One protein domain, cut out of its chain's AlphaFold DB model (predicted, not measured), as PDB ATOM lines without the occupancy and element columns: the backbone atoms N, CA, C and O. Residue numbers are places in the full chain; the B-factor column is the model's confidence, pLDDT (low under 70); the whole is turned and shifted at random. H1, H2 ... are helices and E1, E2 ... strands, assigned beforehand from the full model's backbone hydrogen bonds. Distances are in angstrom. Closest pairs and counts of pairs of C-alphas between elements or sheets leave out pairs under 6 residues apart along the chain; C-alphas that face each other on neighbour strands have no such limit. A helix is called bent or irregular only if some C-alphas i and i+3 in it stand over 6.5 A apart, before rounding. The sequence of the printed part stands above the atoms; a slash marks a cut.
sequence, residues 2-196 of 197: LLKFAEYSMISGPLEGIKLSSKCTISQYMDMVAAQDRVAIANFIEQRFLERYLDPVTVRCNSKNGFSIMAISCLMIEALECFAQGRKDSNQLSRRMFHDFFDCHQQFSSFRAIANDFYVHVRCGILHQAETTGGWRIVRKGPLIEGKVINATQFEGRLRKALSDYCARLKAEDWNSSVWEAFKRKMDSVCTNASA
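What this domain is: This is residues 2 to 196 of the 197 residues of an uncharacterized protein of Pseudomonas brassicacearum (strain NFM421) (UniProt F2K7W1). Three long helices, H3, H4 and H7, lie side by side as a bundle along an elongated body, and H5 and the bent H6 pack on one side of H4. At one end sits a small sheet of two strands, E2 and E3; toward the other end H8 crosses the end of H4, near the short H1, E1 and H2. The printed part has 195 residues, with eight named helices and three named strands in the order H1 E1 H2 H3 H4 H5 H6 E2 E3 H7 H8; the sheet order is E2, E3, parallel, and the class is mostly helix. The whole is compact, with a radius of gyration of the C-alphas of 17.9 A and spans of 53 by 34 by 29 A.

How they stand to each other: H1, residues 2 to 8, is near H2, residues 26 to 34. E1, residues 19 to 21, pairs with no named strand. H2 and H3, residues 38 to 58, form a helical hairpin at a steep tilt of 38 degrees, only just past shallow; their closest C-alphas, Met 32 and Ile 41, are 6.5 A apart. H3 and H4, residues 66 to 85, form another, with Val 57 and Ile 69 closest, C-alphas 5.8 A apart. H4 is the hub. H5, residues 94 to 104, touches it about perpendicular at 82 degrees, closest C-alphas Glu 78 and Met 97, 6.1 A. H6, residues 106 to 129, was assigned as one helix by its hydrogen bonds but is bent, C-alphas 113 and 116 being 8.0 A apart; its arms H6a, residues 106 to 113, and H6b, residues 116 to 129, stand at 87 degrees. H6b touches H4 with residues 123 to 127 alone, closest C-alphas Cys 74 and Arg 123, 6.1 A. E2, residues 137 to 139, and E3, residues 149 to 151, are parallel, with N 139 and O 150 within hydrogen-bond range at 2.8 A. H7, residues 152 to 172, touches H3 at a shallow tilt of 8 degrees, opposite ways, closest C-alphas Ala 42 and Cys 167, 5.1 A. H8, residues 178 to 195, touches H4, closest C-alphas Phe 83 and Phe 183, 5.4 A. Every O i to N i+4 pair is within hydrogen-bond range in H2, H4, H5, H7 and H8, but 1 of 3 in H1 (O i to N i+3: 3 of 4), 14 of 17 in H3, 0 of 4 in H6a (3 of 5) and 7 of 10 in H6b.

Where its parts are: H1 begins at C-alpha 2, (41.618, 17.486, -25.292). H3 is 27.2 A long, with a kink of 48 degrees near residue 51, and is irregular, C-alphas 52 and 55 being 7.2 A apart; H6a is irregular too, C-alphas 107 and 110 being 7.9 A apart. H4 measures 28.3 A, H7 30.1 A and H8 25.8 A, which ends at C-alpha 195, (45.776, -0.263, -28.161).

The domain as a whole: The C-alphas farthest apart, Ser 12 and Gly 147, are 54.6 A apart. The printed part has no cut, and no link is long. The mean pLDDT of the printed part is 92.2; residues 2 to 16 and 59 to 62 are under 70.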
ATOM      1  N   LEU A   2      40.350  17.418 -26.057       40.72
ATOM      2  CA  LEU A   2      41.618  17.486 -25.292       40.72
ATOM      3  C   LEU A   2      41.732  16.501 -24.104       40.72
ATOM      4  O   LEU A   2      42.807  15.973 -23.857       40.72
ATOM      5  N   LEU A   3      40.628  16.183 -23.420       37.72
ATOM      6  CA  LEU A   3      40.634  15.293 -22.247       37.72
ATOM      7  C   LEU A   3      40.930  13.809 -22.557       37.72
ATOM      8  O   LEU A   3      41.497  13.133 -21.709       37.72
ATOM      9  N   LYS A   4      40.628  13.303 -23.764       51.78
ATOM     10  CA  LYS A   4      40.946  11.906 -24.138       51.78
ATOM     11  C   LYS A   4      42.376  11.712 -24.648       51.78
ATOM     12  O   LYS A   4      42.871  10.589 -24.644       51.78
ATOM     13  N   PHE A   5      43.058  12.785 -25.056       48.78
ATOM     14  CA  PHE A   5      44.483  12.709 -25.410       48.78
ATOM     15  C   PHE A   5      45.334  12.332 -24.191       48.78
ATOM     16  O   PHE A   5      46.295  11.581 -24.329       48.78
ATOM     17  N   ALA A   6      44.927  12.771 -22.994       46.12
ATOM     18  CA  ALA A   6      45.555  12.369 -21.740       46.12
ATOM     19  C   ALA A   6      45.330  10.876 -21.417       46.12
ATOM     20  O   ALA A   6      46.226  10.218 -20.896       46.12
ATOM     21  N   GLU A   7      44.181  10.296 -21.785       49.34
ATOM     22  CA  GLU A   7      43.927   8.858 -21.589       49.34
ATOM     23  C   GLU A   7      44.808   7.980 -22.493       49.34
ATOM     24  O   GLU A   7      45.234   6.909 -22.068       49.34
ATOM     25  N   TYR A   8      45.173   8.444 -23.697       49.38
ATOM     26  CA  TYR A   8      46.137   7.729 -24.548       49.38
ATOM     27  C   TYR A   8      47.563   7.765 -24.005       49.38
ATOM     28  O   TYR A   8      48.282   6.779 -24.148       49.38
ATOM     29  N   SER A   9      47.960   8.854 -23.337       44.69
ATOM     30  CA  SER A   9      49.257   8.918 -22.648       44.69
ATOM     31  C   SER A   9      49.357   8.004 -21.419       44.69
ATOM     32  O   SER A   9      50.452   7.808 -20.904       44.69
ATOM     33  N   MET A  10      48.239   7.419 -20.967       47.00
ATOM     34  CA  MET A  10      48.181   6.458 -19.857       47.00
ATOM     35  C   MET A  10      48.252   4.992 -20.326       47.00
ATOM     36  O   MET A  10      48.240   4.082 -19.498       47.00
ATOM     37  N   ILE A  11      48.327   4.741 -21.639       52.25
ATOM     38  CA  ILE A  11      48.491   3.397 -22.203       52.25
ATOM     39  C   ILE A  11      49.976   3.026 -22.126       52.25
ATOM     40  O   ILE A  11      50.823   3.643 -22.771       52.25
ATOM     41  N   SER A  12      50.305   2.017 -21.320       46.28
ATOM     42  CA  SER A  12      51.672   1.538 -21.103       46.28
ATOM     43  C   SER A  12      52.216   0.800 -22.336       46.28
ATOM     44  O   SER A  12      52.115  -0.421 -22.440       46.28
ATOM     45  N   GLY A  13      52.785   1.543 -23.286       57.69
ATOM     46  CA  GLY A  13      53.520   1.017 -24.440       57.69
ATOM     47  C   GLY A  13      53.714   2.078 -25.530       57.69
ATOM     48  O   GLY A  13      52.900   2.995 -25.633       57.69
ATOM     49  N   PRO A  14      54.768   2.002 -26.364       58.66
ATOM     50  CA  PRO A  14      54.985   2.997 -27.407       58.66
ATOM     51  C   PRO A  14      53.901   2.879 -28.491       58.66
ATOM     52  O   PRO A  14      53.905   1.957 -29.311       58.66
ATOM     53  N   LEU A  15      52.980   3.850 -28.523       64.50
ATOM     54  CA  LEU A  15      51.947   4.006 -29.564       64.50
ATOM     55  C   LEU A  15      52.535   4.086 -30.988       64.50
ATOM     56  O   LEU A  15      51.819   3.884 -31.972       64.50
ATOM     57  N   GLU A  16      53.838   4.352 -31.098       62.78
ATOM     58  CA  GLU A  16      54.614   4.407 -32.338       62.78
ATOM     59  C   GLU A  16      54.564   3.102 -33.151       62.78
ATOM     60  O   GLU A  16      54.640   3.154 -34.377       62.78
ATOM     61  N   GLY A  17      54.384   1.937 -32.516       80.88
ATOM     62  CA  GLY A  17      54.374   0.641 -33.213       80.88
ATOM     63  C   GLY A  17      53.006   0.182 -33.736       80.88
ATOM     64  O   GLY A  17      52.936  -0.697 -34.600       80.88
ATOM     65  N   ILE A  18      51.905   0.749 -33.233       90.00
ATOM     66  CA  ILE A  18      50.557   0.212 -33.472       90.00
ATOM     67  C   ILE A  18      49.988   0.772 -34.777       90.00
ATOM     68  O   ILE A  18      49.635   1.950 -34.871       90.00
ATOM     69  N   LYS A  19      49.876  -0.085 -35.797       93.44
ATOM     70  CA  LYS A  19      49.414   0.289 -37.139       93.44
ATOM     71  C   LYS A  19      47.887   0.306 -37.263       93.44
ATOM     72  O   LYS A  19      47.207  -0.697 -37.066       93.44
ATOM     73  N   LEU A  20      47.353   1.440 -37.707       94.94
ATOM     74  CA  LEU A  20      45.965   1.609 -38.136       94.94
ATOM     75  C   LEU A  20      45.794   1.310 -39.636       94.94
ATOM     76  O   LEU A  20      44.744   0.828 -40.062       94.94
ATOM     77  N   SER A  21      46.814   1.539 -40.447       95.25
ATOM     78  CA  SER A  21      46.906   1.031 -41.818       95.25
ATOM     79  C   SER A  21      48.340   0.591 -42.089       95.25
ATOM     80  O   SER A  21      49.225   0.806 -41.258       95.25
ATOM     81  N   SER A  22      48.610   0.021 -43.261       93.81
ATOM     82  CA  SER A  22      49.987  -0.316 -43.651       93.81
ATOM     83  C   SER A  22      50.960   0.878 -43.587       93.81
ATOM     84  O   SER A  22      52.161   0.655 -43.409       93.81
ATOM     85  N   LYS A  23      50.451   2.124 -43.662       94.88
ATOM     86  CA  LYS A  23      51.236   3.376 -43.695       94.88
ATOM     87  C   LYS A  23      50.912   4.386 -42.583       94.88
ATOM     88  O   LYS A  23      51.430   5.493 -42.636       94.88
ATOM     89  N   CYS A  24      50.053   4.051 -41.620       96.12
ATOM     90  CA  CYS A  24      49.667   4.977 -40.551       96.12
ATOM     91  C   CYS A  24      49.635   4.265 -39.202       96.12
ATOM     92  O   CYS A  24      48.931   3.263 -39.047       96.12
ATOM     93  N   THR A  25      50.358   4.799 -38.223       95.69
ATOM     94  CA  THR A  25      50.311   4.377 -36.818       95.69
ATOM     95  C   THR A  25      49.311   5.218 -36.027       95.69
ATOM     96  O   THR A  25      48.786   6.211 -36.538       95.69
ATOM     97  N   ILE A  26      49.028   4.828 -34.779       94.81
ATOM     98  CA  ILE A  26      48.226   5.656 -33.867       94.81
ATOM     99  C   ILE A  26      48.912   7.003 -33.639       94.81
ATOM    100  O   ILE A  26      48.248   8.025 -33.770       94.81
ATOM    101  N   SER A  27      50.224   7.019 -33.371       93.62
ATOM    102  CA  SER A  27      50.968   8.271 -33.159       93.62
ATOM    103  C   SER A  27      50.827   9.226 -34.345       93.62
ATOM    104  O   SER A  27      50.418  10.366 -34.167       93.62
ATOM    105  N   GLN A  28      51.043   8.729 -35.567       96.25
ATOM    106  CA  GLN A  28      50.912   9.541 -36.782       96.25
ATOM    107  C   GLN A  28      49.490  10.077 -36.972       96.25
ATOM    108  O   GLN A  28      49.310  11.223 -37.373       96.25
ATOM    109  N   TYR A  29      48.466   9.269 -36.675       97.06
ATOM    110  CA  TYR A  29      47.083   9.743 -36.702       97.06
ATOM    111  C   TYR A  29      46.852  10.857 -35.668       97.06
ATOM    112  O   TYR A  29      46.214  11.858 -35.992       97.06
ATOM    113  N   MET A  30      47.391  10.726 -34.453       95.94
ATOM    114  CA  MET A  30      47.261  11.754 -33.415       95.94
ATOM    115  C   MET A  30      47.957  13.064 -33.803       95.94
ATOM    116  O   MET A  30      47.382  14.127 -33.575       95.94
ATOM    117  N   ASP A  31      49.116  13.000 -34.464       96.56
ATOM    118  CA  ASP A  31      49.802  14.184 -35.000       96.56
ATOM    119  C   ASP A  31      48.928  14.913 -36.036       96.56
ATOM    120  O   ASP A  31      48.767  16.135 -35.977       96.56
ATOM    121  N   MET A  32      48.276  14.165 -36.938       97.88
ATOM    122  CA  MET A  32      47.336  14.742 -37.908       97.88
ATOM    123  C   MET A  32      46.129  15.392 -37.220       97.88
ATOM    124  O   MET A  32      45.660  16.445 -37.651       97.88
ATOM    125  N   VAL A  33      45.614  14.784 -36.146       97.38
ATOM    126  CA  VAL A  33      44.494  15.334 -35.369       97.38
ATOM    127  C   VAL A  33      44.906  16.616 -34.642       97.38
ATOM    128  O   VAL A  33      44.137  17.577 -34.645       97.38
ATOM    129  N   ALA A  34      46.106  16.663 -34.055       96.50
ATOM    130  CA  ALA A  34      46.636  17.855 -33.392       96.50
ATOM    131  C   ALA A  34      46.808  19.027 -34.374       96.50
ATOM    132  O   ALA A  34      46.483  20.166 -34.037       96.50
ATOM    133  N   ALA A  35      47.232  18.733 -35.605       97.62
ATOM    134  CA  ALA A  35      47.331  19.704 -36.694       97.62
ATOM    135  C   ALA A  35      45.981  20.041 -37.363       97.62
ATOM    136  O   ALA A  35      45.932  20.924 -38.217       97.62
ATOM    137  N   GLN A  36      44.894  19.339 -37.011       97.88
ATOM    138  CA  GLN A  36      43.604  19.382 -37.716       97.88
ATOM    139  C   GLN A  36      43.748  19.158 -39.235       97.88
ATOM    140  O   GLN A  36      43.026  19.749 -40.047       97.88
ATOM    141  N   ASP A  37      44.681  18.290 -39.636       98.31
ATOM    142  CA  ASP A  37      44.971  17.999 -41.038       98.31
ATOM    143  C   ASP A  37      43.903  17.072 -41.635       98.31
ATOM    144  O   ASP A  37      44.048  15.850 -41.758       98.31
ATOM    145  N   ARG A  38      42.782  17.690 -42.015       98.44
ATOM    146  CA  ARG A  38      41.627  17.032 -42.638       98.44
ATOM    147  C   ARG A  38      42.008  16.250 -43.893       98.44
ATOM    148  O   ARG A  38      41.424  15.198 -44.160       98.44
ATOM    149  N   VAL A  39      42.974  16.748 -44.666       98.56
ATOM    150  CA  VAL A  39      43.390  16.128 -45.928       98.56
ATOM    151  C   VAL A  39      44.189  14.862 -45.655       98.56
ATOM    152  O   VAL A  39      43.866  13.817 -46.229       98.56
ATOM    153  N   ALA A  40      45.173  14.920 -44.754       98.50
ATOM    154  CA  ALA A  40      45.960  13.753 -44.368       98.50
ATOM    155  C   ALA A  40      45.081  12.659 -43.748       98.50
ATOM    156  O   ALA A  40      45.168  11.501 -44.161       98.50
ATOM    157  N   ILE A  41      44.162  13.024 -42.847       98.62
ATOM    158  CA  ILE A  41      43.242  12.068 -42.214       98.62
ATOM    159  C   ILE A  41      42.326  11.410 -43.253       98.62
ATOM    160  O   ILE A  41      42.170  10.188 -43.250       98.62
ATOM    161  N   ALA A  42      41.735  12.185 -44.168       98.62
ATOM    162  CA  ALA A  42      40.864  11.633 -45.201       98.62
ATOM    163  C   ALA A  42      41.617  10.680 -46.149       98.62
ATOM    164  O   ALA A  42      41.077   9.635 -46.516       98.62
ATOM    165  N   ASN A  43      42.866  11.003 -46.505       98.50
ATOM    166  CA  ASN A  43      43.722  10.132 -47.317       98.50
ATOM    167  C   ASN A  43      44.102   8.843 -46.567       98.50
ATOM    168  O   ASN A  43      44.078   7.759 -47.151       98.50
ATOM    169  N   PHE A  44      44.406   8.935 -45.269       97.94
ATOM    170  CA  PHE A  44      44.642   7.767 -44.413       97.94
ATOM    171  C   PHE A  44      43.425   6.831 -44.395       97.94
ATOM    172  O   PHE A  44      43.570   5.615 -44.544       97.94
ATOM    173  N   ILE A  45      42.222   7.386 -44.232       98.31
ATOM    174  CA  ILE A  45      40.986   6.601 -44.190       98.31
ATOM    175  C   ILE A  45      40.702   5.941 -45.528       98.31
ATOM    176  O   ILE A  45      40.390   4.750 -45.555       98.31
ATOM    177  N   GLU A  46      40.867   6.674 -46.627       98.50
ATOM    178  CA  GLU A  46      40.737   6.110 -47.967       98.50
ATOM    179  C   GLU A  46      41.670   4.907 -48.129       98.50
ATOM    180  O   GLU A  46      41.214   3.806 -48.433       98.50
ATOM    181  N   GLN A  47      42.954   5.076 -47.805       97.69
ATOM    182  CA  GLN A  47      43.927   3.993 -47.861       97.69
ATOM    183  C   GLN A  47      43.512   2.797 -46.994       97.69
ATOM    184  O   GLN A  47      43.552   1.661 -47.463       97.69
ATOM    185  N   ARG A  48      43.104   3.032 -45.739       98.00
ATOM    186  CA  ARG A  48      42.696   1.971 -44.808       98.00
ATOM    187  C   ARG A  48      41.546   1.136 -45.372       98.00
ATOM    188  O   ARG A  48      41.534  -0.078 -45.188       98.00
ATOM    189  N   PHE A  49      40.566   1.767 -46.012       98.25
ATOM    190  CA  PHE A  49      39.439   1.052 -46.608       98.25
ATOM    191  C   PHE A  49      39.825   0.340 -47.908       98.25
ATOM    192  O   PHE A  49      39.429  -0.808 -48.114       98.25
ATOM    193  N   LEU A  50      40.624   0.986 -48.758       97.12
ATOM    194  CA  LEU A  50      41.128   0.383 -49.988       97.12
ATOM    195  C   LEU A  50      41.920  -0.895 -49.699       97.12
ATOM    196  O   LEU A  50      41.564  -1.955 -50.208       97.12
ATOM    197  N   GLU A  51      42.911  -0.827 -48.808       96.12
ATOM    198  CA  GLU A  51      43.807  -1.956 -48.539       96.12
ATOM    199  C   GLU A  51      43.096  -3.129 -47.837       96.12
ATOM    200  O   GLU A  51      43.454  -4.284 -48.052       96.12
ATOM    201  N   ARG A  52      42.087  -2.848 -46.996       96.06
ATOM    202  CA  ARG A  52      41.387  -3.877 -46.205       96.06
ATOM    203  C   ARG A  52      40.229  -4.532 -46.942       96.06
ATOM    204  O   ARG A  52      39.894  -5.671 -46.626       96.06
ATOM    205  N   TYR A  53      39.601  -3.818 -47.873       96.56
ATOM    206  CA  TYR A  53      38.381  -4.281 -48.531       96.56
ATOM    207  C   TYR A  53      38.552  -4.336 -50.048       96.56
ATOM    208  O   TYR A  53      38.523  -5.411 -50.637       96.56
ATOM    209  N   LEU A  54      38.735  -3.192 -50.705       94.44
ATOM    210  CA  LEU A  54      38.544  -3.115 -52.152       94.44
ATOM    211  C   LEU A  54      39.717  -3.692 -52.949       94.44
ATOM    212  O   LEU A  54      39.503  -4.473 -53.877       94.44
ATOM    213  N   ASP A  55      40.956  -3.359 -52.602       92.56
ATOM    214  CA  ASP A  55      42.133  -3.784 -53.364       92.56
ATOM    215  C   ASP A  55      42.311  -5.316 -53.395       92.56
ATOM    216  O   ASP A  55      42.517  -5.848 -54.495       92.56
ATOM    217  N   PRO A  56      42.112  -6.060 -52.281       89.81
ATOM    218  CA  PRO A  56      42.162  -7.525 -52.286       89.81
ATOM    219  C   PRO A  56      41.217  -8.194 -53.294       89.81
ATOM    220  O   PRO A  56      41.548  -9.241 -53.849       89.81
ATOM    221  N   VAL A  57      40.056  -7.592 -53.576       87.06
ATOM    222  CA  VAL A  57      39.065  -8.137 -54.526       87.06
ATOM    223  C   VAL A  57      39.144  -7.507 -55.923       87.06
ATOM    224  O   VAL A  57      38.468  -7.947 -56.860       87.06
ATOM    225  N   THR A  58      40.013  -6.507 -56.103       78.19
ATOM    226  CA  THR A  58      40.191  -5.778 -57.369       78.19
ATOM    227  C   THR A  58      41.205  -6.445 -58.304       78.19
ATOM    228  O   THR A  58      41.174  -6.191 -59.513       78.19
ATOM    229  N   VAL A  59      42.034  -7.367 -57.796       66.81
ATOM    230  CA  VAL A  59      43.134  -8.019 -58.533       66.81
ATOM    231  C   VAL A  59      42.666  -8.627 -59.857       66.81
ATOM    232  O   VAL A  59      41.778  -9.477 -59.896       66.81
ATOM    233  N   ARG A  60      43.273  -8.197 -60.970       62.88
ATOM    234  CA  ARG A  60      43.029  -8.713 -62.329       62.88
ATOM    235  C   ARG A  60      43.625 -10.119 -62.494       62.88
ATOM    236  O   ARG A  60      44.617 -10.289 -63.189       62.88
ATOM    237  N   CYS A  61      43.040 -11.122 -61.848       62.28
ATOM    238  CA  CYS A  61      43.416 -12.522 -62.034       62.28
ATOM    239  C   CYS A  61      42.199 -13.398 -62.355       62.28
ATOM    240  O   CYS A  61      41.043 -13.019 -62.135       62.28
ATOM    241  N   ASN A  62      42.475 -14.603 -62.853       67.12
ATOM    242  CA  ASN A  62      41.461 -15.601 -63.196       67.12
ATOM    243  C   ASN A  62      40.643 -16.082 -61.978       67.12
ATOM    244  O   ASN A  62      39.578 -16.663 -62.160       67.12
ATOM    245  N   SER A  63      41.081 -15.776 -60.752       74.25
ATOM    246  CA  SER A  63      40.429 -16.182 -59.501       74.25
ATOM    247  C   SER A  63      39.365 -15.202 -58.988       74.25
ATOM    248  O   SER A  63      38.841 -15.393 -57.892       74.25
ATOM    249  N   LYS A  64      39.012 -14.144 -59.741       82.44
ATOM    250  CA  LYS A  64      37.935 -13.223 -59.331       82.44
ATOM    251  C   LYS A  64      36.602 -13.965 -59.188       82.44
ATOM    252  O   LYS A  64      36.058 -14.466 -60.173       82.44
ATOM    253  N   ASN A  65      36.020 -13.920 -57.992       90.81
ATOM    254  CA  ASN A  65      34.716 -14.501 -57.690       90.81
ATOM    255  C   ASN A  65      33.724 -13.410 -57.245       90.81
ATOM    256  O   ASN A  65      34.030 -12.600 -56.371       90.81
ATOM    257  N   GLY A  66      32.535 -13.379 -57.859       94.69
ATOM    258  CA  GLY A  66      31.491 -12.399 -57.534       94.69
ATOM    259  C   GLY A  66      30.985 -12.515 -56.094       94.69
ATOM    260  O   GLY A  66      30.715 -11.496 -55.466       94.69
ATOM    261  N   PHE A  67      30.930 -13.734 -55.556       96.38
ATOM    262  CA  PHE A  67      30.564 -13.999 -54.169       96.38
ATOM    263  C   PHE A  67      31.528 -13.306 -53.200       96.38
ATOM    264  O   PHE A  67      31.092 -12.549 -52.339       96.38
ATOM    265  N   SER A  68      32.841 -13.473 -53.395       95.25
ATOM    266  CA  SER A  68      33.867 -12.836 -52.556       95.25
ATOM    267  C   SER A  68      33.825 -11.309 -52.645       95.25
ATOM    268  O   SER A  68      33.934 -10.632 -51.626       95.25
ATOM    269  N   ILE A  69      33.612 -10.764 -53.849       96.31
ATOM    270  CA  ILE A  69      33.448  -9.317 -54.047       96.31
ATOM    271  C   ILE A  69      32.243  -8.802 -53.247       96.31
ATOM    272  O   ILE A  69      32.364  -7.806 -52.534       96.31
ATOM    273  N   MET A  70      31.095  -9.483 -53.320       98.00
ATOM    274  CA  MET A  70      29.891  -9.074 -52.591       98.00
ATOM    275  C   MET A  70      30.024  -9.249 -51.078       98.00
ATOM    276  O   MET A  70      29.567  -8.380 -50.338       98.00
ATOM    277  N   ALA A  71      30.682 -10.314 -50.612       97.75
ATOM    278  CA  ALA A  71      30.955 -10.530 -49.193       97.75
ATOM    279  C   ALA A  71      31.765  -9.367 -48.605       97.75
ATOM    280  O   ALA A  71      31.339  -8.728 -47.644       97.75
ATOM    281  N   ILE A  72      32.884  -9.028 -49.247       97.44
ATOM    282  CA  ILE A  72      33.733  -7.904 -48.846       97.44
ATOM    283  C   ILE A  72      32.994  -6.567 -48.961       97.44
ATOM    284  O   ILE A  72      33.119  -5.721 -48.076       97.44
ATOM    285  N   SER A  73      32.175  -6.396 -50.000       98.00
ATOM    286  CA  SER A  73      31.352  -5.195 -50.167       98.00
ATOM    287  C   SER A  73      30.357  -5.014 -49.015       98.00
ATOM    288  O   SER A  73      30.219  -3.908 -48.501       98.00
ATOM    289  N   CYS A  74      29.709  -6.091 -48.559       98.38
ATOM    290  CA  CYS A  74      28.789  -6.039 -47.419       98.38
ATOM    291  C   CYS A  74      29.512  -5.665 -46.117       98.38
ATOM    292  O   CYS A  74      29.027  -4.812 -45.377       98.38
ATOM    293  N   LEU A  75      30.692  -6.247 -45.864       98.00
ATOM    294  CA  LEU A  75      31.511  -5.894 -44.697       98.00
ATOM    295  C   LEU A  75      31.942  -4.422 -44.727       98.00
ATOM    296  O   LEU A  75      31.928  -3.744 -43.699       98.00
ATOM    297  N   MET A  76      32.316  -3.923 -45.906       98.31
ATOM    298  CA  MET A  76      32.729  -2.538 -46.082       98.31
ATOM    299  C   MET A  76      31.573  -1.551 -45.895       98.31
ATOM    300  O   MET A  76      31.802  -0.514 -45.283       98.31
ATOM    301  N   ILE A  77      30.362  -1.855 -46.382       98.56
ATOM    302  CA  ILE A  77      29.176  -1.001 -46.176       98.56
ATOM    303  C   ILE A  77      28.952  -0.763 -44.682       98.56
ATOM    304  O   ILE A  77      28.902   0.383 -44.240       98.56
ATOM    305  N   GLU A  78      28.899  -1.832 -43.885       97.12
ATOM    306  CA  GLU A  78      28.683  -1.705 -42.440       97.12
ATOM    307  C   GLU A  78      29.814  -0.943 -41.746       97.12
ATOM    308  O   GLU A  78      29.567  -0.129 -40.853       97.12
ATOM    309  N   ALA A  79      31.061  -1.187 -42.158       98.12
ATOM    310  CA  ALA A  79      32.204  -0.467 -41.623       98.12
ATOM    311  C   ALA A  79      32.120   1.029 -41.955       98.12
ATOM    312  O   ALA A  79      32.249   1.847 -41.048       98.12
ATOM    313  N   LEU A  80      31.878   1.389 -43.216       98.38
ATOM    314  CA  LEU A  80      31.801   2.777 -43.671       98.38
ATOM    315  C   LEU A  80      30.670   3.533 -42.966       98.38
ATOM    316  O   LEU A  80      30.897   4.639 -42.482       98.38
ATOM    317  N   GLU A  81      29.510   2.904 -42.790       98.12
ATOM    318  CA  GLU A  81      28.406   3.494 -42.033       98.12
ATOM    319  C   GLU A  81      28.739   3.687 -40.547       98.12
ATOM    320  O   GLU A  81      28.391   4.710 -39.956       98.12
ATOM    321  N   CYS A  82      29.494   2.775 -39.924       98.31
ATOM    322  CA  CYS A  82      29.983   3.009 -38.563       98.31
ATOM    323  C   CYS A  82      30.871   4.262 -38.473       98.31
ATOM    324  O   CYS A  82      30.824   4.960 -37.459       98.31
ATOM    325  N   PHE A  83      31.677   4.549 -39.501       98.25
ATOM    326  CA  PHE A  83      32.462   5.785 -39.576       98.25
ATOM    327  C   PHE A  83      31.566   7.006 -39.785       98.25
ATOM    328  O   PHE A  83      31.659   7.950 -39.001       98.25
ATOM    329  N   ALA A  84      30.663   6.958 -40.765       97.56
ATOM    330  CA  ALA A  84      29.772   8.067 -41.095       97.56
ATOM    331  C   ALA A  84      28.837   8.451 -39.934       97.56
ATOM    332  O   ALA A  84      28.564   9.630 -39.719       97.56
ATOM    333  N   GLN A  85      28.382   7.469 -39.150       97.62
ATOM    334  CA  GLN A  85      27.475   7.676 -38.016       97.62
ATOM    335  C   GLN A  85      28.204   7.808 -36.664       97.62
ATOM    336  O   GLN A  85      27.584   8.113 -35.639       97.62
ATOM    337  N   GLY A  86      29.519   7.580 -36.627       97.44
ATOM    338  CA  GLY A  86      30.325   7.650 -35.409       97.44
ATOM    339  C   GLY A  86      29.995   6.574 -34.379       97.44
ATOM    340  O   GLY A  86      29.970   6.858 -33.180       97.44
ATOM    341  N   ARG A  87      29.697   5.354 -34.841       96.56
ATOM    342  CA  ARG A  87      29.320   4.216 -33.992       96.56
ATOM    343  C   ARG A  87      30.481   3.266 -33.740       96.56
ATOM    344  O   ARG A  87      31.208   2.886 -34.657       96.56
ATOM    345  N   LYS A  88      30.606   2.795 -32.497       94.00
ATOM    346  CA  LYS A  88      31.621   1.799 -32.119       94.00
ATOM    347  C   LYS A  88      31.506   0.518 -32.952       94.00
ATOM    348  O   LYS A  88      32.525   0.047 -33.456       94.00
ATOM    349  N   ASP A  89      30.290   0.024 -33.160       92.19
ATOM    350  CA  ASP A  89      29.964  -1.154 -33.966       92.19
ATOM    351  C   ASP A  89      28.556  -1.034 -34.594       92.19
ATOM    352  O   ASP A  89      27.880  -0.010 -34.439       92.19
ATOM    353  N   SER A  90      28.143  -2.068 -35.336       90.69
ATOM    354  CA  SER A  90      26.815  -2.199 -35.952       90.69
ATOM    355  C   SER A  90      25.912  -3.209 -35.223       90.69
ATOM    356  O   SER A  90      24.928  -3.682 -35.807       90.69
ATOM    357  N   ASN A  91      26.205  -3.552 -33.960       90.44
ATOM    358  CA  ASN A  91      25.438  -4.556 -33.220       90.44
ATOM    359  C   ASN A  91      23.961  -4.161 -33.157       90.44
ATOM    360  O   ASN A  91      23.619  -3.048 -32.767       90.44
ATOM    361  N   GLN A  92      23.086  -5.077 -33.585       91.69
ATOM    362  CA  GLN A  92      21.630  -4.878 -33.703       91.69
ATOM    363  C   GLN A  92      21.193  -3.763 -34.678       91.69
ATOM    364  O   GLN A  92      20.000  -3.540 -34.869       91.69
ATOM    365  N   LEU A  93      22.135  -3.097 -35.349       95.00
ATOM    366  CA  LEU A  93      21.887  -1.989 -36.272       95.00
ATOM    367  C   LEU A  93      22.221  -2.336 -37.724       95.00
ATOM    368  O   LEU A  93      21.867  -1.568 -38.610       95.00
ATOM    369  N   SER A  94      22.850  -3.486 -37.985       94.94
ATOM    370  CA  SER A  94      23.291  -3.916 -39.320       94.94
ATOM    371  C   SER A  94      22.216  -3.732 -40.402       94.94
ATOM    372  O   SER A  94      22.463  -3.065 -41.401       94.94
ATOM    373  N   ARG A  95      20.974  -4.186 -40.168       97.44
ATOM    374  CA  ARG A  95      19.858  -3.980 -41.115       97.44
ATOM    375  C   ARG A  95      19.628  -2.506 -41.448       97.44
ATOM    376  O   ARG A  95      19.457  -2.158 -42.613       97.44
ATOM    377  N   ARG A  96      19.619  -1.651 -40.425       97.25
ATOM    378  CA  ARG A  96      19.430  -0.207 -40.579       97.25
ATOM    379  C   ARG A  96      20.596   0.427 -41.338       97.25
ATOM    380  O   ARG A  96      20.343   1.237 -42.213       97.25
ATOM    381  N   MET A  97      21.831   0.002 -41.076       97.38
ATOM    382  CA  MET A  97      23.024   0.502 -41.776       97.38
ATOM    383  C   MET A  97      22.932   0.302 -43.291       97.38
ATOM    384  O   MET A  97      23.273   1.201 -44.047       97.38
ATOM    385  N   PHE A  98      22.419  -0.840 -43.756       98.38
ATOM    386  CA  PHE A  98      22.209  -1.047 -45.194       98.38
ATOM    387  C   PHE A  98      21.148  -0.110 -45.781       98.38
ATOM    388  O   PHE A  98      21.308   0.354 -46.908       98.38
ATOM    389  N   HIS A  99      20.085   0.179 -45.029       98.19
ATOM    390  CA  HIS A  99      19.067   1.139 -45.451       98.19
ATOM    391  C   HIS A  99      19.650   2.555 -45.531       98.19
ATOM    392  O   HIS A  99      19.590   3.180 -46.587       98.19
ATOM    393  N   ASP A 100      20.286   3.006 -44.447       97.75
ATOM    394  CA  ASP A 100      20.926   4.318 -44.350       97.75
ATOM    395  C   ASP A 100      21.954   4.503 -45.487       97.75
ATOM    396  O   ASP A 100      21.942   5.527 -46.175       97.75
ATOM    397  N   PHE A 101      22.768   3.478 -45.769       98.44
ATOM    398  CA  PHE A 101      23.746   3.491 -46.858       98.44
ATOM    399  C   PHE A 101      23.089   3.670 -48.238       98.44
ATOM    400  O   PHE A 101      23.476   4.551 -49.012       98.44
ATOM    401  N   PHE A 102      22.087   2.854 -48.583       98.38
ATOM    402  CA  PHE A 102      21.438   2.949 -49.898       98.38
ATOM    403  C   PHE A 102      20.642   4.249 -50.081       98.38
ATOM    404  O   PHE A 102      20.527   4.752 -51.205       98.38
ATOM    405  N   ASP A 103      20.146   4.838 -48.996       97.19
ATOM    406  CA  ASP A 103      19.518   6.156 -49.028       97.19
ATOM    407  C   ASP A 103      20.542   7.268 -49.275       97.19
ATOM    408  O   ASP A 103      20.354   8.084 -50.186       97.19
ATOM    409  N   CYS A 104      21.656   7.262 -48.537       94.50
ATOM    410  CA  CYS A 104      22.669   8.318 -48.583       94.50
ATOM    411  C   CYS A 104      23.489   8.334 -49.881       94.50
ATOM    412  O   CYS A 104      23.920   9.399 -50.328       94.50
ATOM    413  N   HIS A 105      23.712   7.179 -50.508       96.06
ATOM    414  CA  HIS A 105      24.598   7.067 -51.666       96.06
ATOM    415  C   HIS A 105      23.815   6.994 -52.982       96.06
ATOM    416  O   HIS A 105      23.291   5.948 -53.363       96.06
ATOM    417  N   GLN A 106      23.780   8.098 -53.736       95.38
ATOM    418  CA  GLN A 106      22.978   8.226 -54.962       95.38
ATOM    419  C   GLN A 106      23.304   7.174 -56.039       95.38
ATOM    420  O   GLN A 106      22.415   6.721 -56.770       95.38
ATOM    421  N   GLN A 107      24.557   6.725 -56.114       96.94
ATOM    422  CA  GLN A 107      24.980   5.631 -56.989       96.94
ATOM    423  C   GLN A 107      24.345   4.277 -56.629       96.94
ATOM    424  O   GLN A 107      24.402   3.361 -57.443       96.94
ATOM    425  N   PHE A 108      23.706   4.138 -55.470       97.94
ATOM    426  CA  PHE A 108      22.932   2.965 -55.069       97.94
ATOM    427  C   PHE A 108      21.424   3.240 -54.992       97.94
ATOM    428  O   PHE A 108      20.688   2.457 -54.405       97.94
ATOM    429  N   SER A 109      20.926   4.300 -55.637       97.25
ATOM    430  CA  SER A 109      19.491   4.639 -55.647       97.25
ATOM    431  C   SER A 109      18.569   3.479 -56.061       97.25
ATOM    432  O   SER A 109      17.487   3.336 -55.498       97.25
ATOM    433  N   SER A 110      19.014   2.594 -56.963       97.19
ATOM    434  CA  SER A 110      18.280   1.380 -57.360       97.19
ATOM    435  C   SER A 110      18.120   0.337 -56.244       97.19
ATOM    436  O   SER A 110      17.338  -0.595 -56.397       97.19
ATOM    437  N   PHE A 111      18.861   0.463 -55.139       98.25
ATOM    438  CA  PHE A 111      18.811  -0.447 -53.993       98.25
ATOM    439  C   PHE A 111      17.887   0.031 -52.867       98.25
ATOM    440  O   PHE A 111      17.541  -0.774 -52.009       98.25
ATOM    441  N   ARG A 112      17.431   1.292 -52.869       97.75
ATOM    442  CA  ARG A 112      16.594   1.850 -51.787       97.75
ATOM    443  C   ARG A 112      15.324   1.030 -51.557       97.75
ATOM    444  O   ARG A 112      15.076   0.550 -50.457       97.75
ATOM    445  N   ALA A 113      14.575   0.768 -52.629       97.12
ATOM    446  CA  ALA A 113      13.318   0.018 -52.563       97.12
ATOM    447  C   ALA A 113      13.491  -1.465 -52.179       97.12
ATOM    448  O   ALA A 113      12.533  -2.114 -51.770       97.12
ATOM    449  N   ILE A 114      14.704  -2.007 -52.308       97.69
ATOM    450  CA  ILE A 114      15.016  -3.421 -52.062       97.69
ATOM    451  C   ILE A 114      15.980  -3.606 -50.886       97.69
ATOM    452  O   ILE A 114      16.489  -4.706 -50.696       97.69
ATOM    453  N   ALA A 115      16.249  -2.563 -50.095       98.06
ATOM    454  CA  ALA A 115      17.280  -2.581 -49.058       98.06
ATOM    455  C   ALA A 115      17.087  -3.739 -48.064       98.06
ATOM    456  O   ALA A 115      18.038  -4.448 -47.730       98.06
ATOM    457  N   ASN A 116      15.840  -3.978 -47.642       98.12
ATOM    458  CA  ASN A 116      15.511  -5.085 -46.746       98.12
ATOM    459  C   ASN A 116      15.677  -6.459 -47.421       98.12
ATOM    460  O   ASN A 116      16.224  -7.372 -46.806       98.12
ATOM    461  N   ASP A 117      15.255  -6.598 -48.682       98.19
ATOM    462  CA  ASP A 117      15.390  -7.848 -49.445       98.19
ATOM    463  C   ASP A 117      16.874  -8.182 -49.683       98.19
ATOM    464  O   ASP A 117      17.311  -9.303 -49.430       98.19
ATOM    465  N   PHE A 118      17.681  -7.176 -50.045       98.56
ATOM    466  CA  PHE A 118      19.137  -7.280 -50.157       98.56
ATOM    467  C   PHE A 118      19.773  -7.698 -48.825       98.56
ATOM    468  O   PHE A 118      20.600  -8.610 -48.789       98.56
ATOM    469  N   TYR A 119      19.392  -7.055 -47.717       98.50
ATOM    470  CA  TYR A 119      19.949  -7.368 -46.403       98.50
ATOM    471  C   TYR A 119      19.700  -8.831 -46.015       98.50
ATOM    472  O   TYR A 119      20.628  -9.539 -45.621       98.50
ATOM    473  N   VAL A 120      18.454  -9.294 -46.151       98.44
ATOM    474  CA  VAL A 120      18.058 -10.655 -45.767       98.44
ATOM    475  C   VAL A 120      18.679 -11.694 -46.697       98.44
ATOM    476  O   VAL A 120      19.288 -12.654 -46.225       98.44
ATOM    477  N   HIS A 121      18.554 -11.513 -48.010       98.69
ATOM    478  CA  HIS A 121      18.861 -12.578 -48.961       98.69
ATOM    479  C   HIS A 121      20.277 -12.540 -49.527       98.69
ATOM    480  O   HIS A 121      20.804 -13.586 -49.908       98.69
ATOM    481  N   VAL A 122      20.909 -11.365 -49.559       98.62
ATOM    482  CA  VAL A 122      22.276 -11.204 -50.064       98.62
ATOM    483  C   VAL A 122      23.253 -11.114 -48.907       98.62
ATOM    484  O   VAL A 122      24.063 -12.020 -48.747       98.62
ATOM    485  N   ARG A 123      23.167 -10.092 -48.048       98.19
ATOM    486  CA  ARG A 123      24.138  -9.929 -46.952       98.19
ATOM    487  C   ARG A 123      24.079 -11.085 -45.950       98.19
ATOM    488  O   ARG A 123      25.102 -11.716 -45.692       98.19
ATOM    489  N   CYS A 124      22.909 -11.360 -45.370       98.06
ATOM    490  CA  CYS A 124      22.767 -12.428 -44.375       98.06
ATOM    491  C   CYS A 124      22.921 -13.821 -44.992       98.06
ATOM    492  O   CYS A 124      23.508 -14.687 -44.348       98.06
ATOM    493  N   GLY A 125      22.460 -14.022 -46.232       98.31
ATOM    494  CA  GLY A 125      22.725 -15.249 -46.986       98.31
ATOM    495  C   GLY A 125      24.225 -15.518 -47.107       98.31
ATOM    496  O   GLY A 125      24.701 -16.563 -46.665       98.31
ATOM    497  N   ILE A 126      24.984 -14.543 -47.621       98.12
ATOM    498  CA  ILE A 126      26.434 -14.673 -47.811       98.12
ATOM    499  C   ILE A 126      27.128 -14.991 -46.483       98.12
ATOM    500  O   ILE A 126      27.988 -15.868 -46.440       98.12
ATOM    501  N   LEU A 127      26.754 -14.292 -45.406       97.00
ATOM    502  CA  LEU A 127      27.402 -14.432 -44.103       97.00
ATOM    503  C   LEU A 127      27.078 -15.758 -43.399       97.00
ATOM    504  O   LEU A 127      27.971 -16.359 -42.809       97.00
ATOM    505  N   HIS A 128      25.814 -16.188 -43.407       96.94
ATOM    506  CA  HIS A 128      25.356 -17.311 -42.581       96.94
ATOM    507  C   HIS A 128      25.199 -18.625 -43.346       96.94
ATOM    508  O   HIS A 128      25.209 -19.676 -42.716       96.94
ATOM    509  N   GLN A 129      25.031 -18.573 -44.669       96.56
ATOM    510  CA  GLN A 129      24.678 -19.736 -45.493       96.56
ATOM    511  C   GLN A 129      25.698 -20.024 -46.601       96.56
ATOM    512  O   GLN A 129      25.559 -21.008 -47.317       96.56
ATOM    513  N   ALA A 130      26.718 -19.176 -46.766       96.88
ATOM    514  CA  ALA A 130      27.668 -19.258 -47.876       96.88
ATOM    515  C   ALA A 130      27.003 -19.218 -49.277       96.88
ATOM    516  O   ALA A 130      27.582 -19.677 -50.261       96.88
ATOM    517  N   GLU A 131      25.808 -18.627 -49.386       97.44
ATOM    518  CA  GLU A 131      25.042 -18.500 -50.633       97.44
ATOM    519  C   GLU A 131      24.191 -17.219 -50.656       97.44
ATOM    520  O   GLU A 131      24.034 -16.541 -49.647       97.44
ATOM    521  N   THR A 132      23.596 -16.880 -51.797       98.25
ATOM    522  CA  THR A 132      22.480 -15.922 -51.837       98.25
ATOM    523  C   THR A 132      21.160 -16.682 -51.835       98.25
ATOM    524  O   THR A 132      21.011 -17.647 -52.576       98.25
ATOM    525  N   THR A 133      20.180 -16.240 -51.049       98.31
ATOM    526  CA  THR A 133      18.883 -16.930 -50.922       98.31
ATOM    527  C   THR A 133      17.771 -16.188 -51.673       98.31
ATOM    528  O   THR A 133      18.018 -15.191 -52.349       98.31
ATOM    529  N   GLY A 134      16.525 -16.675 -51.626       97.31
ATOM    530  CA  GLY A 134      15.365 -15.937 -52.156       97.31
ATOM    531  C   GLY A 134      15.404 -15.653 -53.666       97.31
ATOM    532  O   GLY A 134      14.803 -14.673 -54.116       97.31
ATOM    533  N   GLY A 135      16.129 -16.474 -54.436       97.88
ATOM    534  CA  GLY A 135      16.299 -16.337 -55.888       97.88
ATOM    535  C   GLY A 135      17.345 -15.305 -56.321       97.88
ATOM    536  O   GLY A 135      17.475 -15.040 -57.519       97.88
ATOM    537  N   TRP A 136      18.084 -14.718 -55.374       98.62
ATOM    538  CA  TRP A 136      19.167 -13.796 -55.686       98.62
ATOM    539  C   TRP A 136      20.330 -14.510 -56.369       98.62
ATOM    540  O   TRP A 136      20.665 -15.647 -56.039       98.62
ATOM    541  N   ARG A 137      20.947 -13.830 -57.337       98.38
ATOM    542  CA  ARG A 137      22.123 -14.314 -58.065       98.38
ATOM    543  C   ARG A 137      23.164 -13.217 -58.187       98.38
ATOM    544  O   ARG A 137      22.837 -12.040 -58.346       98.38
ATOM    545  N   ILE A 138      24.429 -13.622 -58.183       98.38
ATOM    546  CA  ILE A 138      25.563 -12.722 -58.373       98.38
ATOM    547  C   ILE A 138      26.202 -13.007 -59.729       98.38
ATOM    548  O   ILE A 138      26.603 -14.133 -60.022       98.38
ATOM    549  N   VAL A 139      26.336 -11.969 -60.546       97.19
ATOM    550  CA  VAL A 139      27.043 -11.993 -61.832       97.19
ATOM    551  C   VAL A 139      28.180 -10.971 -61.824       97.19
ATOM    552  O   VAL A 139      28.372 -10.224 -60.867       97.19
ATOM    553  N   ARG A 140      28.983 -10.945 -62.891       95.00
ATOM    554  CA  ARG A 140      30.093  -9.982 -63.056       95.00
ATOM    555  C   ARG A 140      30.035  -9.182 -64.358       95.00
ATOM    556  O   ARG A 140      30.929  -8.379 -64.619       95.00
ATOM    557  N   LYS A 141      29.011  -9.420 -65.177       94.62
ATOM    558  CA  LYS A 141      28.745  -8.765 -66.465       94.62
ATOM    559  C   LYS A 141      27.282  -8.321 -66.494       94.62
ATOM    560  O   LYS A 141      26.464  -8.927 -65.810       94.62
ATOM    561  N   GLY A 142      26.974  -7.301 -67.293       96.81
ATOM    562  CA  GLY A 142      25.630  -6.724 -67.384       96.81
ATOM    563  C   GLY A 142      25.424  -5.504 -66.472       96.81
ATOM    564  O   GLY A 142      26.410  -4.948 -65.969       96.81
ATOM    565  N   PRO A 143      24.169  -5.063 -66.276       97.69
ATOM    566  CA  PRO A 143      23.839  -3.894 -65.459       97.69
ATOM    567  C   PRO A 143      24.160  -4.121 -63.975       97.69
ATOM    568  O   PRO A 143      24.374  -5.250 -63.547       97.69
ATOM    569  N   LEU A 144      24.193  -3.045 -63.177       98.25
ATOM    570  CA  LEU A 144      24.410  -3.126 -61.723       98.25
ATOM    571  C   LEU A 144      23.413  -4.072 -61.043       98.25
ATOM    572  O   LEU A 144      23.802  -4.869 -60.191       98.25
ATOM    573  N   ILE A 145      22.143  -3.946 -61.418       97.88
ATOM    574  CA  ILE A 145      21.051  -4.766 -60.922       97.88
ATOM    575  C   ILE A 145      20.003  -4.950 -62.018       97.88
ATOM    576  O   ILE A 145      19.681  -4.004 -62.735       97.88
ATOM    577  N   GLU A 146      19.483  -6.168 -62.136       97.69
ATOM    578  CA  GLU A 146      18.371  -6.530 -63.015       97.69
ATOM    579  C   GLU A 146      17.515  -7.588 -62.306       97.69
ATOM    580  O   GLU A 146      17.933  -8.734 -62.117       97.69
ATOM    581  N   GLY A 147      16.336  -7.187 -61.822       96.81
ATOM    582  CA  GLY A 147      15.548  -8.018 -60.909       96.81
ATOM    583  C   GLY A 147      16.364  -8.420 -59.673       96.81
ATOM    584  O   GLY A 147      16.952  -7.571 -59.008       96.81
ATOM    585  N   LYS A 148      16.439  -9.727 -59.389       98.12
ATOM    586  CA  LYS A 148      17.239 -10.301 -58.288       98.12
ATOM    587  C   LYS A 148      18.665 -10.702 -58.704       98.12
ATOM    588  O   LYS A 148      19.264 -11.605 -58.124       98.12
ATOM    589  N   VAL A 149      19.217 -10.072 -59.738       98.62
ATOM    590  CA  VAL A 149      20.582 -10.328 -60.215       98.62
ATOM    591  C   VAL A 149      21.451  -9.104 -59.949       98.62
ATOM    592  O   VAL A 149      21.155  -8.030 -60.461       98.62
ATOM    593  N   ILE A 150      22.528  -9.259 -59.174       98.50
ATOM    594  CA  ILE A 150      23.480  -8.180 -58.855       98.50
ATOM    595  C   ILE A 150      24.778  -8.402 -59.617       98.50
ATOM    596  O   ILE A 150      25.364  -9.485 -59.562       98.50
ATOM    597  N   ASN A 151      25.282  -7.356 -60.263       98.12
ATOM    598  CA  ASN A 151      26.626  -7.365 -60.818       98.12
ATOM    599  C   ASN A 151      27.649  -6.894 -59.778       98.12
ATOM    600  O   ASN A 151      27.779  -5.699 -59.508       98.12
ATOM    601  N   ALA A 152      28.435  -7.838 -59.262       97.31
ATOM    602  CA  ALA A 152      29.445  -7.587 -58.241       97.31
ATOM    603  C   ALA A 152      30.541  -6.605 -58.689       97.31
ATOM    604  O   ALA A 152      30.993  -5.789 -57.895       97.31
ATOM    605  N   THR A 153      30.947  -6.638 -59.965       95.44
ATOM    606  CA  THR A 153      31.974  -5.725 -60.500       95.44
ATOM    607  C   THR A 153      31.478  -4.279 -60.498       95.44
ATOM    608  O   THR A 153      32.198  -3.364 -60.113       95.44
ATOM    609  N   GLN A 154      30.228  -4.066 -60.917       97.31
ATOM    610  CA  GLN A 154      29.612  -2.736 -60.915       97.31
ATOM    611  C   GLN A 154      29.330  -2.257 -59.486       97.31
ATOM    612  O   GLN A 154      29.481  -1.071 -59.194       97.31
ATOM    613  N   PHE A 155      28.937  -3.175 -58.598       97.94
ATOM    614  CA  PHE A 155      28.703  -2.884 -57.186       97.94
ATOM    615  C   PHE A 155      29.990  -2.407 -56.497       97.94
ATOM    616  O   PHE A 155      29.987  -1.349 -55.873       97.94
ATOM    617  N   GLU A 156      31.105  -3.124 -56.680       96.75
ATOM    618  CA  GLU A 156      32.425  -2.748 -56.149       96.75
ATOM    619  C   GLU A 156      32.876  -1.370 -56.645       96.75
ATOM    620  O   GLU A 156      33.231  -0.514 -55.836       96.75
ATOM    621  N   GLY A 157      32.772  -1.099 -57.951       96.38
ATOM    622  CA  GLY A 157      33.123   0.214 -58.501       96.38
ATOM    623  C   GLY A 157      32.303   1.362 -57.893       96.38
ATOM    624  O   GLY A 157      32.834   2.439 -57.613       96.38
ATOM    625  N   ARG A 158      31.014   1.131 -57.612       98.12
ATOM    626  CA  ARG A 158      30.141   2.112 -56.940       98.12
ATOM    627  C   ARG A 158      30.449   2.259 -55.453       98.12
ATOM    628  O   ARG A 158      30.304   3.356 -54.911       98.12
ATOM    629  N   LEU A 159      30.917   1.195 -54.810       98.00
ATOM    630  CA  LEU A 159      31.373   1.229 -53.425       98.00
ATOM    631  C   LEU A 159      32.690   2.006 -53.285       98.00
ATOM    632  O   LEU A 159      32.839   2.804 -52.361       98.00
ATOM    633  N   ARG A 160      33.601   1.881 -54.257       97.88
ATOM    634  CA  ARG A 160      34.796   2.732 -54.356       97.88
ATOM    635  C   ARG A 160      34.432   4.208 -54.496       97.88
ATOM    636  O   ARG A 160      35.017   5.050 -53.822       97.88
ATOM    637  N   LYS A 161      33.421   4.522 -55.313       98.06
ATOM    638  CA  LYS A 161      32.881   5.886 -55.411       98.06
ATOM    639  C   LYS A 161      32.279   6.363 -54.084       98.06
ATOM    640  O   LYS A 161      32.520   7.503 -53.712       98.06
ATOM    641  N   ALA A 162      31.567   5.501 -53.350       98.56
ATOM    642  CA  ALA A 162      31.008   5.838 -52.033       98.56
ATOM    643  C   ALA A 162      32.095   6.221 -51.020       98.56
ATOM    644  O   ALA A 162      31.956   7.224 -50.321       98.56
ATOM    645  N   LEU A 163      33.196   5.464 -50.987       98.62
ATOM    646  CA  LEU A 163      34.363   5.788 -50.165       98.62
ATOM    647  C   LEU A 163      34.993   7.122 -50.572       98.62
ATOM    648  O   LEU A 163      35.252   7.962 -49.714       98.62
ATOM    649  N   SER A 164      35.203   7.328 -51.874       98.38
ATOM    650  CA  SER A 164      35.781   8.569 -52.396       98.38
ATOM    651  C   SER A 164      34.927   9.790 -52.031       98.38
ATOM    652  O   SER A 164      35.461  10.795 -51.568       98.38
ATOM    653  N   ASP A 165      33.598   9.678 -52.137       98.44
ATOM    654  CA  ASP A 165      32.659  10.738 -51.751       98.44
ATOM    655  C   ASP A 165      32.700  11.035 -50.253       98.44
ATOM    656  O   ASP A 165      32.704  12.198 -49.847       98.44
ATOM    657  N   TYR A 166      32.786   9.997 -49.420       98.44
ATOM    658  CA  TYR A 166      32.940  10.162 -47.979       98.44
ATOM    659  C   TYR A 166      34.249  10.886 -47.622       98.44
ATOM    660  O   TYR A 166      34.241  11.842 -46.844       98.44
ATOM    661  N   CYS A 167      35.368  10.501 -48.239       98.69
ATOM    662  CA  CYS A 167      36.657  11.165 -48.031       98.69
ATOM    663  C   CYS A 167      36.674  12.601 -48.575       98.69
ATOM    664  O   CYS A 167      37.255  13.484 -47.944       98.69
ATOM    665  N   ALA A 168      36.020  12.866 -49.708       98.56
ATOM    666  CA  ALA A 168      35.849  14.220 -50.228       98.56
ATOM    667  C   ALA A 168      35.043  15.096 -49.257       98.56
ATOM    668  O   ALA A 168      35.426  16.234 -48.990       98.56
ATOM    669  N   ARG A 169      33.984  14.541 -48.656       98.19
ATOM    670  CA  ARG A 169      33.194  15.225 -47.628       98.19
ATOM    671  C   ARG A 169      34.025  15.551 -46.386       98.19
ATOM    672  O   ARG A 169      33.976  16.686 -45.925       98.19
ATOM    673  N   LEU A 170      34.842  14.617 -45.890       98.50
ATOM    674  CA  LEU A 170      35.765  14.887 -44.775       98.50
ATOM    675  C   LEU A 170      36.732  16.042 -45.086       98.50
ATOM    676  O   LEU A 170      36.965  16.896 -44.235       98.50
ATOM    677  N   LYS A 171      37.264  16.108 -46.313       98.62
ATOM    678  CA  LYS A 171      38.163  17.196 -46.739       98.62
ATOM    679  C   LYS A 171      37.465  18.562 -46.756       98.62
ATOM    680  O   LYS A 171      38.096  19.561 -46.428       98.62
ATOM    681  N   ALA A 172      36.193  18.601 -47.154       98.25
ATOM    682  CA  ALA A 172      35.444  19.839 -47.361       98.25
ATOM    683  C   ALA A 172      34.814  20.408 -46.076       98.25
ATOM    684  O   ALA A 172      34.800  21.622 -45.885       98.25
ATOM    685  N   GLU A 173      34.290  19.546 -45.204       98.06
ATOM    686  CA  GLU A 173      33.529  19.946 -44.014       98.06
ATOM    687  C   GLU A 173      34.422  20.538 -42.914       98.06
ATOM    688  O   GLU A 173      35.588  20.160 -42.759       98.06
ATOM    689  N   ASP A 174      33.863  21.450 -42.115       97.94
ATOM    690  CA  ASP A 174      34.546  22.061 -40.969       97.94
ATOM    691  C   ASP A 174      34.932  21.017 -39.906       97.94
ATOM    692  O   ASP A 174      34.191  20.061 -39.666       97.94
ATOM    693  N   TRP A 175      36.064  21.216 -39.226       97.56
ATOM    694  CA  TRP A 175      36.582  20.301 -38.197       97.56
ATOM    695  C   TRP A 175      35.606  20.033 -37.035       97.56
ATOM    696  O   TRP A 175      35.665  18.979 -36.388       97.56
ATOM    697  N   ASN A 176      34.699  20.976 -36.769       96.56
ATOM    698  CA  ASN A 176      33.680  20.890 -35.723       96.56
ATOM    699  C   ASN A 176      32.290  20.527 -36.275       96.56
ATOM    700  O   ASN A 176      31.303  20.545 -35.539       96.56
ATOM    701  N   SER A 177      32.188  20.192 -37.565       98.19
ATOM    702  CA  SER A 177      30.947  19.700 -38.169       98.19
ATOM    703  C   SER A 177      30.496  18.377 -37.546       98.19
ATOM    704  O   SER A 177      31.293  17.588 -37.029       98.19
ATOM    705  N   SER A 178      29.205  18.068 -37.676       97.69
ATOM    706  CA  SER A 178      28.647  16.784 -37.230       97.69
ATOM    707  C   SER A 178      29.308  15.574 -37.905       97.69
ATOM    708  O   SER A 178      29.410  14.513 -37.286       97.69
ATOM    709  N   VAL A 179      29.807  15.744 -39.135       97.75
ATOM    710  CA  VAL A 179      30.569  14.736 -39.891       97.75
ATOM    711  C   VAL A 179      31.877  14.416 -39.188       97.75
ATOM    712  O   VAL A 179      32.173  13.251 -38.922       97.75
ATOM    713  N   TRP A 180      32.641  15.451 -38.846       98.31
ATOM    714  CA  TRP A 180      33.905  15.286 -38.146       98.31
ATOM    715  C   TRP A 180      33.702  14.786 -36.719       98.31
ATOM    716  O   TRP A 180      34.447  13.918 -36.274       98.31
ATOM    717  N   GLU A 181      32.673  15.245 -36.007       98.06
ATOM    718  CA  GLU A 181      32.336  14.705 -34.686       98.06
ATOM    719  C   GLU A 181      32.005  13.206 -34.740       98.06
ATOM    720  O   GLU A 181      32.473  12.437 -33.899       98.06
ATOM    721  N   ALA A 182      31.239  12.761 -35.741       98.31
ATOM    722  CA  ALA A 182      30.969  11.342 -35.958       98.31
ATOM    723  C   ALA A 182      32.255  10.561 -36.255       98.31
ATOM    724  O   ALA A 182      32.561   9.581 -35.569       98.31
ATOM    725  N   PHE A 183      33.053  11.045 -37.202       98.50
ATOM    726  CA  PHE A 183      34.327  10.438 -37.554       98.50
ATOM    727  C   PHE A 183      35.263  10.285 -36.343       98.50
ATOM    728  O   PHE A 183      35.766   9.189 -36.084       98.50
ATOM    729  N   LYS A 184      35.448  11.358 -35.560       98.00
ATOM    730  CA  LYS A 184      36.317  11.385 -34.374       98.00
ATOM    731  C   LYS A 184      35.843  10.376 -33.325       98.00
ATOM    732  O   LYS A 184      36.647   9.571 -32.864       98.00
ATOM    733  N   ARG A 185      34.532  10.300 -33.042       97.62
ATOM    734  CA  ARG A 185      33.968   9.268 -32.143       97.62
ATOM    735  C   ARG A 185      34.262   7.844 -32.614       97.62
ATOM    736  O   ARG A 185      34.567   6.973 -31.793       97.62
ATOM    737  N   LYS A 186      34.175   7.580 -33.924       97.88
ATOM    738  CA  LYS A 186      34.543   6.264 -34.459       97.88
ATOM    739  C   LYS A 186      36.033   5.997 -34.280       97.88
ATOM    740  O   LYS A 186      36.396   4.904 -33.844       97.88
ATOM    741  N   MET A 187      36.879   6.964 -34.624       97.69
ATOM    742  CA  MET A 187      38.328   6.808 -34.554       97.69
ATOM    743  C   MET A 187      38.843   6.626 -33.131       97.69
ATOM    744  O   MET A 187      39.741   5.807 -32.944       97.69
ATOM    745  N   ASP A 188      38.232   7.274 -32.136       95.69
ATOM    746  CA  ASP A 188      38.493   6.994 -30.719       95.69
ATOM    747  C   ASP A 188      38.337   5.494 -30.440       95.69
ATOM    748  O   ASP A 188      39.242   4.852 -29.918       95.69
ATOM    749  N   SER A 189      37.209   4.912 -30.865       95.12
ATOM    750  CA  SER A 189      36.937   3.481 -30.678       95.12
ATOM    751  C   SER A 189      37.941   2.597 -31.426       95.12
ATOM    752  O   SER A 189      38.348   1.555 -30.917       95.12
ATOM    753  N   VAL A 190      38.334   2.993 -32.642       95.62
ATOM    754  CA  VAL A 190      39.313   2.258 -33.457       95.62
ATOM    755  C   VAL A 190      40.678   2.240 -32.782       95.62
ATOM    756  O   VAL A 190      41.289   1.175 -32.702       95.62
ATOM    757  N   CYS A 191      41.146   3.389 -32.302       94.75
ATOM    758  CA  CYS A 191      42.422   3.480 -31.611       94.75
ATOM    759  C   CYS A 191      42.363   2.690 -30.293       94.75
ATOM    760  O   CYS A 191      43.302   1.960 -29.995       94.75
ATOM    761  N   THR A 192      41.234   2.724 -29.564       92.81
ATOM    762  CA  THR A 192      41.150   2.090 -28.237       92.81
ATOM    763  C   THR A 192      41.229   0.583 -28.389       92.81
ATOM    764  O   THR A 192      41.961  -0.076 -27.663       92.81
ATOM    765  N   ASN A 193      40.536   0.043 -29.393       91.44
ATOM    766  CA  ASN A 193      40.609  -1.376 -29.716       91.44
ATOM    767  C   ASN A 193      42.001  -1.791 -30.218       91.44
ATOM    768  O   ASN A 193      42.418  -2.911 -29.962       91.44
ATOM    769  N   ALA A 194      42.704  -0.927 -30.958       90.12
ATOM    770  CA  ALA A 194      44.043  -1.232 -31.465       90.12
ATOM    771  C   ALA A 194      45.119  -1.189 -30.365       90.12
ATOM    772  O   ALA A 194      46.131  -1.873 -30.479       90.12
ATOM    773  N   SER A 195      44.893  -0.391 -29.321       86.25
ATOM    774  CA  SER A 195      45.776  -0.263 -28.161       86.25
ATOM    775  C   SER A 195      45.457  -1.229 -27.017       86.25
ATOM    776  O   SER A 195      46.258  -1.324 -26.090       86.25
ATOM    777  N   ALA A 196      44.317  -1.920 -27.056       80.38
ATOM    778  CA  ALA A 196      43.964  -2.929 -26.065       80.38
ATOM    779  C   ALA A 196      44.873  -4.158 -26.234       80.38
ATOM    780  O   ALA A 196      44.797  -4.844 -27.255       80.38
TER     781      ALA A 196